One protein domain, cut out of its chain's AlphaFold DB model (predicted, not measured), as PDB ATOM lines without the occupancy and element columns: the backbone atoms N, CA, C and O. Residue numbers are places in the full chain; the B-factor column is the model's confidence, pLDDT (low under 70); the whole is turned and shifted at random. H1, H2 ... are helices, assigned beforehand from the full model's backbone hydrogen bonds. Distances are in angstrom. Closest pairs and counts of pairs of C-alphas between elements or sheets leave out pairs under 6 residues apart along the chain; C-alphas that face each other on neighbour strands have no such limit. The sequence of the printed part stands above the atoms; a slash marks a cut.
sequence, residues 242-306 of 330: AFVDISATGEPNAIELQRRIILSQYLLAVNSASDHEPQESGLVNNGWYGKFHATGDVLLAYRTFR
ATOM      1  N   ALA A 242      10.251  64.748  28.387       87.38
ATOM      2  CA  ALA A 242      10.829  63.431  28.171       87.38
ATOM      3  C   ALA A 242      12.347  63.529  28.023       87.38
ATOM      4  O   ALA A 242      12.886  64.481  27.454       87.38
ATOM      5  N   PHE A 243      13.044  62.506  28.495       88.69
ATOM      6  CA  PHE A 243      14.465  62.306  28.257       88.69
ATOM      7  C   PHE A 243      14.733  60.818  28.060       88.69
ATOM      8  O   PHE A 243      13.982  59.967  28.532       88.69
ATOM      9  N   VAL A 244      15.806  60.502  27.340       86.69
ATOM     10  CA  VAL A 244      16.241  59.114  27.177       86.69
ATOM     11  C   VAL A 244      16.777  58.623  28.521       86.69
ATOM     12  O   VAL A 244      17.642  59.276  29.106       86.69
ATOM     13  N   ASP A 245      16.262  57.492  29.000       88.62
ATOM     14  CA  ASP A 245      16.823  56.768  30.139       88.62
ATOM     15  C   ASP A 245      17.809  55.709  29.639       88.62
ATOM     16  O   ASP A 245      17.446  54.788  28.905       88.62
ATOM     17  N   ILE A 246      19.071  55.864  30.020       89.75
ATOM     18  CA  ILE A 246      20.162  54.942  29.686       89.75
ATOM     19  C   ILE A 246      20.716  54.218  30.918       89.75
ATOM     20  O   ILE A 246      21.704  53.489  30.811       89.75
ATOM     21  N   SER A 247      20.088  54.381  32.086       84.25
ATOM     22  CA  SER A 247      20.547  53.785  33.347       84.25
ATOM     23  C   SER A 247      20.542  52.250  33.330       84.25
ATOM     24  O   SER A 247      21.372  51.621  33.983       84.25
ATOM     25  N   ALA A 248      19.682  51.632  32.513       87.31
ATOM     26  CA  ALA A 248      19.560  50.178  32.391       87.31
ATOM     27  C   ALA A 248      20.671  49.495  31.562       87.31
ATOM     28  O   ALA A 248      20.683  48.272  31.444       87.31
ATOM     29  N   THR A 249      21.598  50.251  30.964       89.25
ATOM     30  CA  THR A 249      22.601  49.708  30.021       89.25
ATOM     31  C   THR A 249      23.745  48.936  30.686       89.25
ATOM     32  O   THR A 249      24.431  48.176  30.011       89.25
ATOM     33  N   GLY A 250      23.975  49.125  31.990       83.69
ATOM     34  CA  GLY A 250      25.118  48.541  32.707       83.69
ATOM     35  C   GLY A 250      26.476  49.181  32.375       83.69
ATOM     36  O   GLY A 250      27.485  48.805  32.967       83.69
ATOM     37  N   GLU A 251      26.512  50.165  31.470       91.69
ATOM     38  CA  GLU A 251      27.727  50.886  31.091       91.69
ATOM     39  C   GLU A 251      28.185  51.840  32.211       91.69
ATOM     40  O   GLU A 251      27.390  52.671  32.667       91.69
ATOM     41  N   PRO A 252      29.471  51.827  32.624       86.19
ATOM     42  CA  PRO A 252      29.964  52.676  33.716       86.19
ATOM     43  C   PRO A 252      29.746  54.182  33.495       86.19
ATOM     44  O   PRO A 252      29.575  54.937  34.449       86.19
ATOM     45  N   ASN A 253      29.723  54.621  32.233       90.44
ATOM     46  CA  ASN A 253      29.551  56.027  31.857       90.44
ATOM     47  C   ASN A 253      28.081  56.441  31.664       90.44
ATOM     48  O   ASN A 253      27.810  57.626  31.456       90.44
ATOM     49  N   ALA A 254      27.128  55.504  31.734       92.12
ATOM     50  CA  ALA A 254      25.719  55.789  31.474       92.12
ATOM     51  C   ALA A 254      25.132  56.796  32.469       92.12
ATOM     52  O   ALA A 254      24.394  57.692  32.070       92.12
ATOM     53  N   ILE A 255      25.513  56.712  33.747       90.19
ATOM     54  CA  ILE A 255      25.035  57.634  34.787       90.19
ATOM     55  C   ILE A 255      25.497  59.071  34.521       90.19
ATOM     56  O   ILE A 255      24.713  60.011  34.651       90.19
ATOM     57  N   GLU A 256      26.749  59.261  34.102       92.25
ATOM     58  CA  GLU A 256      27.266  60.596  33.783       92.25
ATOM     59  C   GLU A 256      26.601  61.172  32.527       92.25
ATOM     60  O   GLU A 256      26.270  62.359  32.488       92.25
ATOM     61  N   LEU A 257      26.349  60.343  31.511       92.50
ATOM     62  CA  LEU A 257      25.622  60.776  30.320       92.50
ATOM     63  C   LEU A 257      24.153  61.109  30.644       92.50
ATOM     64  O   LEU A 257      23.668  62.153  30.212       92.50
ATOM     65  N   GLN A 258      23.481  60.310  31.480       91.88
ATOM     66  CA  GLN A 258      22.131  60.592  31.983       91.88
ATOM     67  C   GLN A 258      22.084  61.943  32.704       91.88
ATOM     68  O   GLN A 258      21.222  62.779  32.429       91.88
ATOM     69  N   ARG A 259      23.059  62.194  33.589       91.31
ATOM     70  CA  ARG A 259      23.188  63.460  34.318       91.31
ATOM     71  C   ARG A 259      23.340  64.645  33.363       91.31
ATOM     72  O   ARG A 259      22.722  65.681  33.590       91.31
ATOM     73  N   ARG A 260      24.135  64.507  32.296       93.00
ATOM     74  CA  ARG A 260      24.304  65.556  31.274       93.00
ATOM     75  C   ARG A 260      23.027  65.813  30.492       93.00
ATOM     76  O   ARG A 260      22.700  66.973  30.295       93.00
ATOM     77  N   ILE A 261      22.294  64.770  30.099       92.31
ATOM     78  CA  ILE A 261      21.006  64.913  29.405       92.31
ATOM     79  C   ILE A 261      20.036  65.736  30.263       92.31
ATOM     80  O   ILE A 261      19.491  66.732  29.790       92.31
ATOM     81  N   ILE A 262      19.878  65.361  31.534       92.75
ATOM     82  CA  ILE A 262      18.987  66.056  32.473       92.75
ATOM     83  C   ILE A 262      19.463  67.499  32.707       92.75
ATOM     84  O   ILE A 262      18.673  68.439  32.622       92.75
ATOM     85  N   LEU A 263      20.762  67.697  32.947       93.19
ATOM     86  CA  LEU A 263      21.326  69.027  33.173       93.19
ATOM     87  C   LEU A 263      21.189  69.931  31.941       93.19
ATOM     88  O   LEU A 263      20.911  71.117  32.091       93.19
ATOM     89  N   SER A 264      21.344  69.399  30.730       92.81
ATOM     90  CA  SER A 264      21.135  70.154  29.493       92.81
ATOM     91  C   SER A 264      19.689  70.621  29.343       92.81
ATOM     92  O   SER A 264      19.477  71.751  28.915       92.81
ATOM     93  N   GLN A 265      18.700  69.809  29.734       92.44
ATOM     94  CA  GLN A 265      17.297  70.243  29.736       92.44
ATOM     95  C   GLN A 265      17.047  71.354  30.759       92.44
ATOM     96  O   GLN A 265      16.455  72.375  30.418       92.44
ATOM     97  N   TYR A 266      17.589  71.210  31.973       92.75
ATOM     98  CA  TYR A 266      17.537  72.274  32.977       92.75
ATOM     99  C   TYR A 266      18.156  73.579  32.450       92.75
ATOM    100  O   TYR A 266      17.528  74.634  32.520       92.75
ATOM    101  N   LEU A 267      19.365  73.511  31.878       91.00
ATOM    102  CA  LEU A 267      20.068  74.674  31.331       91.00
ATOM    103  C   LEU A 267      19.305  75.321  30.173       91.00
ATOM    104  O   LEU A 267      19.294  76.547  30.075       91.00
ATOM    105  N   LEU A 268      18.660  74.523  29.322       88.75
ATOM    106  CA  LEU A 268      17.808  75.032  28.252       88.75
ATOM    107  C   LEU A 268      16.627  75.818  28.829       88.75
ATOM    108  O   LEU A 268      16.390  76.943  28.392       88.75
ATOM    109  N   ALA A 269      15.931  75.251  29.818       89.44
ATOM    110  CA  ALA A 269      14.781  75.876  30.462       89.44
ATOM    111  C   ALA A 269      15.137  77.225  31.107       89.44
ATOM    112  O   ALA A 269      14.470  78.220  30.842       89.44
ATOM    113  N   VAL A 270      16.211  77.286  31.901       88.38
ATOM    114  CA  VAL A 270      16.569  78.519  32.626       88.38
ATOM    115  C   VAL A 270      17.169  79.602  31.731       88.38
ATOM    116  O   VAL A 270      16.927  80.782  31.961       88.38
ATOM    117  N   ASN A 271      17.942  79.235  30.702       85.19
ATOM    118  CA  ASN A 271      18.562  80.231  29.820       85.19
ATOM    119  C   ASN A 271      17.620  80.720  28.716       85.19
ATOM    120  O   ASN A 271      17.842  81.799  28.173       85.19
ATOM    121  N   SER A 272      16.555  79.969  28.420       83.31
ATOM    122  CA  SER A 272      15.528  80.338  27.435       83.31
ATOM    123  C   SER A 272      14.278  80.934  28.093       83.31
ATOM    124  O   SER A 272      13.184  80.825  27.552       83.31
ATOM    125  N   ALA A 273      14.431  81.539  29.274       75.06
ATOM    126  CA  ALA A 273      13.326  82.086  30.061       75.06
ATOM    127  C   ALA A 273      12.846  83.477  29.594       75.06
ATOM    128  O   ALA A 273      11.884  84.001  30.144       75.06
ATOM    129  N   SER A 274      13.511  84.097  28.611       74.31
ATOM    130  CA  SER A 274      13.111  85.403  28.068       74.31
ATOM    131  C   SER A 274      12.287  85.270  26.786       74.31
ATOM    132  O   SER A 274      12.386  84.259  26.098       74.31
ATOM    133  N   ASP A 275      11.580  86.334  26.390       73.31
ATOM    134  CA  ASP A 275      10.877  86.419  25.091       73.31
ATOM    135  C   ASP A 275      11.809  86.342  23.867       73.31
ATOM    136  O   ASP A 275      11.365  86.283  22.720       73.31
ATOM    137  N   HIS A 276      13.115  86.376  24.108       73.94
ATOM    138  CA  HIS A 276      14.146  86.316  23.096       73.94
ATOM    139  C   HIS A 276      15.003  85.061  23.273       73.94
ATOM    140  O   HIS A 276      15.069  84.468  24.352       73.94
ATOM    141  N   GLU A 277      15.696  84.684  22.202       76.50
ATOM    142  CA  GLU A 277      16.657  83.582  22.202       76.50
ATOM    143  C   GLU A 277      17.722  83.772  23.299       76.50
ATOM    144  O   GLU A 277      18.012  84.900  23.689       76.50
ATOM    145  N   PRO A 278      18.325  82.705  23.839       76.88
ATOM    146  CA  PRO A 278      19.434  82.868  24.768       76.88
ATOM    147  C   PRO A 278      20.631  83.557  24.090       76.88
ATOM    148  O   PRO A 278      20.872  83.455  22.888       76.88
ATOM    149  N   GLN A 279      21.412  84.270  24.894       77.12
ATOM    150  CA  GLN A 279      22.772  84.673  24.538       77.12
ATOM    151  C   GLN A 279      23.707  83.459  24.678       77.12
ATOM    152  O   GLN A 279      23.420  82.560  25.463       77.12
ATOM    153  N   GLU A 280      24.868  83.492  24.015       75.06
ATOM    154  CA  GLU A 280      25.943  82.485  24.129       75.06
ATOM    155  C   GLU A 280      26.257  82.086  25.589       75.06
ATOM    156  O   GLU A 280      26.431  80.913  25.907       75.06
ATOM    157  N   SER A 281      26.280  83.063  26.499       74.56
ATOM    158  CA  SER A 281      26.542  82.859  27.932       74.56
ATOM    159  C   SER A 281      25.274  82.739  28.792       74.56
ATOM    160  O   SER A 281      25.341  82.876  30.018       74.56
ATOM    161  N   GLY A 282      24.103  82.565  28.180       76.38
ATOM    162  CA  GLY A 282      22.825  82.532  28.884       76.38
ATOM    163  C   GLY A 282      22.531  83.843  29.618       76.38
ATOM    164  O   GLY A 282      22.494  84.907  29.002       76.38
ATOM    165  N   LEU A 283      22.314  83.769  30.933       73.75
ATOM    166  CA  LEU A 283      22.085  84.926  31.817       73.75
ATOM    167  C   LEU A 283      23.298  85.270  32.710       73.75
ATOM    168  O   LEU A 283      23.169  86.039  33.658       73.75
ATOM    169  N   VAL A 284      24.475  84.692  32.439       70.88
ATOM    170  CA  VAL A 284      25.621  84.714  33.372       70.88
ATOM    171  C   VAL A 284      26.539  85.933  33.188       70.88
ATOM    172  O   VAL A 284      27.193  86.362  34.137       70.88
ATOM    173  N   ASN A 285      26.619  86.507  31.983       75.75
ATOM    174  CA  ASN A 285      27.480  87.662  31.694       75.75
ATOM    175  C   ASN A 285      26.982  88.502  30.507       75.75
ATOM    176  O   ASN A 285      26.100  88.083  29.762       75.75
ATOM    177  N   ASN A 286      27.616  89.659  30.288       77.06
ATOM    178  CA  ASN A 286      27.352  90.544  29.147       77.06
ATOM    179  C   ASN A 286      28.403  90.395  28.029       77.06
ATOM    180  O   ASN A 286      28.956  91.376  27.539       77.06
ATOM    181  N   GLY A 287      28.705  89.167  27.599       77.38
ATOM    182  CA  GLY A 287      29.480  88.952  26.376       77.38
ATOM    183  C   GLY A 287      28.738  89.431  25.125       77.38
ATOM    184  O   GLY A 287      27.530  89.234  25.004       77.38
ATOM    185  N   TRP A 288      29.447  90.074  24.195       81.12
ATOM    186  CA  TRP A 288      28.858  90.655  22.982       81.12
ATOM    187  C   TRP A 288      27.682  91.599  23.274       81.12
ATOM    188  O   TRP A 288      26.653  91.524  22.610       81.12
ATOM    189  N   TYR A 289      27.807  92.459  24.290       79.81
ATOM    190  CA  TYR A 289      26.744  93.383  24.732       79.81
ATOM    191  C   TYR A 289      25.452  92.703  25.220       79.81
ATOM    192  O   TYR A 289      24.414  93.356  25.361       79.81
ATOM    193  N   GLY A 290      25.487  91.392  25.481       73.81
ATOM    194  CA  GLY A 290      24.301  90.642  25.883       73.81
ATOM    195  C   GLY A 290      23.390  90.229  24.723       73.81
ATOM    196  O   GLY A 290      22.209  89.964  24.942       73.81
ATOM    197  N   LYS A 291      23.896  90.241  23.481       79.06
ATOM    198  CA  LYS A 291      23.111  89.970  22.268       79.06
ATOM    199  C   LYS A 291      22.797  88.482  22.080       79.06
ATOM    200  O   LYS A 291      23.588  87.607  22.428       79.06
ATOM    201  N   PHE A 292      21.659  88.221  21.449       73.00
ATOM    202  CA  PHE A 292      21.221  86.886  21.044       73.00
ATOM    203  C   PHE A 292      22.082  86.342  19.900       73.00
ATOM    204  O   PHE A 292      22.417  87.088  18.974       73.00
ATOM    205  N   HIS A 293      22.424  85.053  19.947       63.56
ATOM    206  CA  HIS A 293      23.195  84.386  18.895       63.56
ATOM    207  C   HIS A 293      22.294  83.477  18.046       63.56
ATOM    208  O   HIS A 293      22.155  82.279  18.277       63.56
ATOM    209  N   ALA A 294      21.718  84.055  16.989       55.59
ATOM    210  CA  ALA A 294      20.743  83.376  16.130       55.59
ATOM    211  C   ALA A 294      21.335  82.290  15.195       55.59
ATOM    212  O   ALA A 294      20.604  81.615  14.470       55.59
ATOM    213  N   THR A 295      22.660  82.124  15.145       49.97
ATOM    214  CA  THR A 295      23.335  81.280  14.139       49.97
ATOM    215  C   THR A 295      23.677  79.863  14.612       49.97
ATOM    216  O   THR A 295      23.881  78.997  13.763       49.97
ATOM    217  N   GLY A 296      23.706  79.598  15.925       44.69
ATOM    218  CA  GLY A 296      24.021  78.274  16.493       44.69
ATOM    219  C   GLY A 296      22.961  77.740  17.458       44.69
ATOM    220  O   GLY A 296      22.556  76.582  17.350       44.69
ATOM    221  N   ASP A 297      22.453  78.598  18.345       43.34
ATOM    222  CA  ASP A 297      21.585  78.187  19.459       43.34
ATOM    223  C   ASP A 297      20.146  77.859  19.009       43.34
ATOM    224  O   ASP A 297      19.481  76.971  19.553       43.34
ATOM    225  N   VAL A 298      19.692  78.492  17.923       41.97
ATOM    226  CA  VAL A 298      18.340  78.349  17.348       41.97
ATOM    227  C   VAL A 298      18.066  76.938  16.825       41.97
ATOM    228  O   VAL A 298      16.936  76.448  16.894       41.97
ATOM    229  N   LEU A 299      19.093  76.245  16.321       35.34
ATOM    230  CA  LEU A 299      18.903  74.953  15.659       35.34
ATOM    231  C   LEU A 299      18.575  73.820  16.649       35.34
ATOM    232  O   LEU A 299      17.893  72.862  16.272       35.34
ATOM    233  N   LEU A 300      19.030  73.932  17.903       36.94
ATOM    234  CA  LEU A 300      18.796  72.930  18.948       36.94
ATOM    235  C   LEU A 300      17.445  73.144  19.653       36.94
ATOM    236  O   LEU A 300      16.727  72.179  19.919       36.94
ATOM    237  N   ALA A 301      17.053  74.401  19.885       38.53
ATOM    238  CA  ALA A 301      15.788  74.722  20.542       38.53
ATOM    239  C   ALA A 301      14.570  74.401  19.650       38.53
ATOM    240  O   ALA A 301      13.657  73.699  20.081       38.53
ATOM    241  N   TYR A 302      14.567  74.811  18.374       34.06
ATOM    242  CA  TYR A 302      13.380  74.668  17.513       34.06
ATOM    243  C   TYR A 302      13.072  73.232  17.055       34.06
ATOM    244  O   TYR A 302      11.908  72.898  16.820       34.06
ATOM    245  N   ARG A 303      14.076  72.351  16.927       29.66
ATOM    246  CA  ARG A 303      13.845  70.948  16.512       29.66
ATOM    247  C   ARG A 303      13.229  70.085  17.613       29.66
ATOM    248  O   ARG A 303      12.514  69.131  17.299       29.66
ATOM    249  N   THR A 304      13.451  70.445  18.873       37.97
ATOM    250  CA  THR A 304      12.992  69.666  20.031       37.97
ATOM    251  C   THR A 304      11.482  69.820  20.269       37.97
ATOM    252  O   THR A 304      10.834  68.871  20.694       37.97
ATOM    253  N   PHE A 305      10.878  70.957  19.896       35.12
ATOM    254  CA  PHE A 305       9.470  71.247  20.212       35.12
ATOM    255  C   PHE A 305       8.435  70.844  19.148       35.12
ATOM    256  O   PHE A 305       7.253  70.767  19.469       35.12
ATOM    257  N   ARG A 306       8.820  70.566  17.891       29.19
ATOM    258  CA  ARG A 306       7.848  70.236  16.820       29.19
ATOM    259  C   ARG A 306       7.668  68.747  16.505       29.19
ATOM    260  O   ARG A 306       6.839  68.439  15.656       29.19
TER     261      ARG A 306
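What this domain is: This is residues 242 to 306 of the 330 residues of an uncharacterized protein of Penicillium arizonense (UniProt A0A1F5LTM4). One long helix, H1, makes most of the length; before it the chain folds back in a loop at one end, where residues 248 to 253 stick out. Beyond its other end a long loop leads to the tiny H2, and the chain then turns back to the short H3, set crosswise near the last part of H1. The printed part has 65 residues with three named helices, H1, H2, H3 in order, and no named strand; it is all helix, with under half of the residues in named elements. It is loose, with a radius of gyration of the C-alphas of 14.6 A, and spans 45 by 27 by 18 A.

How they stand to each other: H1, residues 254 to 271, and H2, residues 287 to 290, are apart. H3, residues 298 to 305, is apart from H2. H1 and H3 are close but not clearly touching, about perpendicular at 76 degrees; their closest C-alphas, of Leu 268 and Ala 301, are 8.0 A apart. Each O i to N i+4 pair in H1 is within hydrogen-bond range; H3 has 1 of 4, and 1 of 5 for O i to N i+3, while H2 is too short for an i+4 pair.

Where its parts are: H1 runs 25.5 A from C-alpha 254 at (25.719, 55.789, 31.474). H3 runs 11.7 A to C-alpha 305 at (9.470, 71.247, 20.212).

The domain as a whole: The C-alphas farthest apart, of Gly 250 and Tyr 289, are 45.6 A apart. The printed part has no cut. The link from H1 to H2 is long. Residues 293 to 306 have pLDDT under 70.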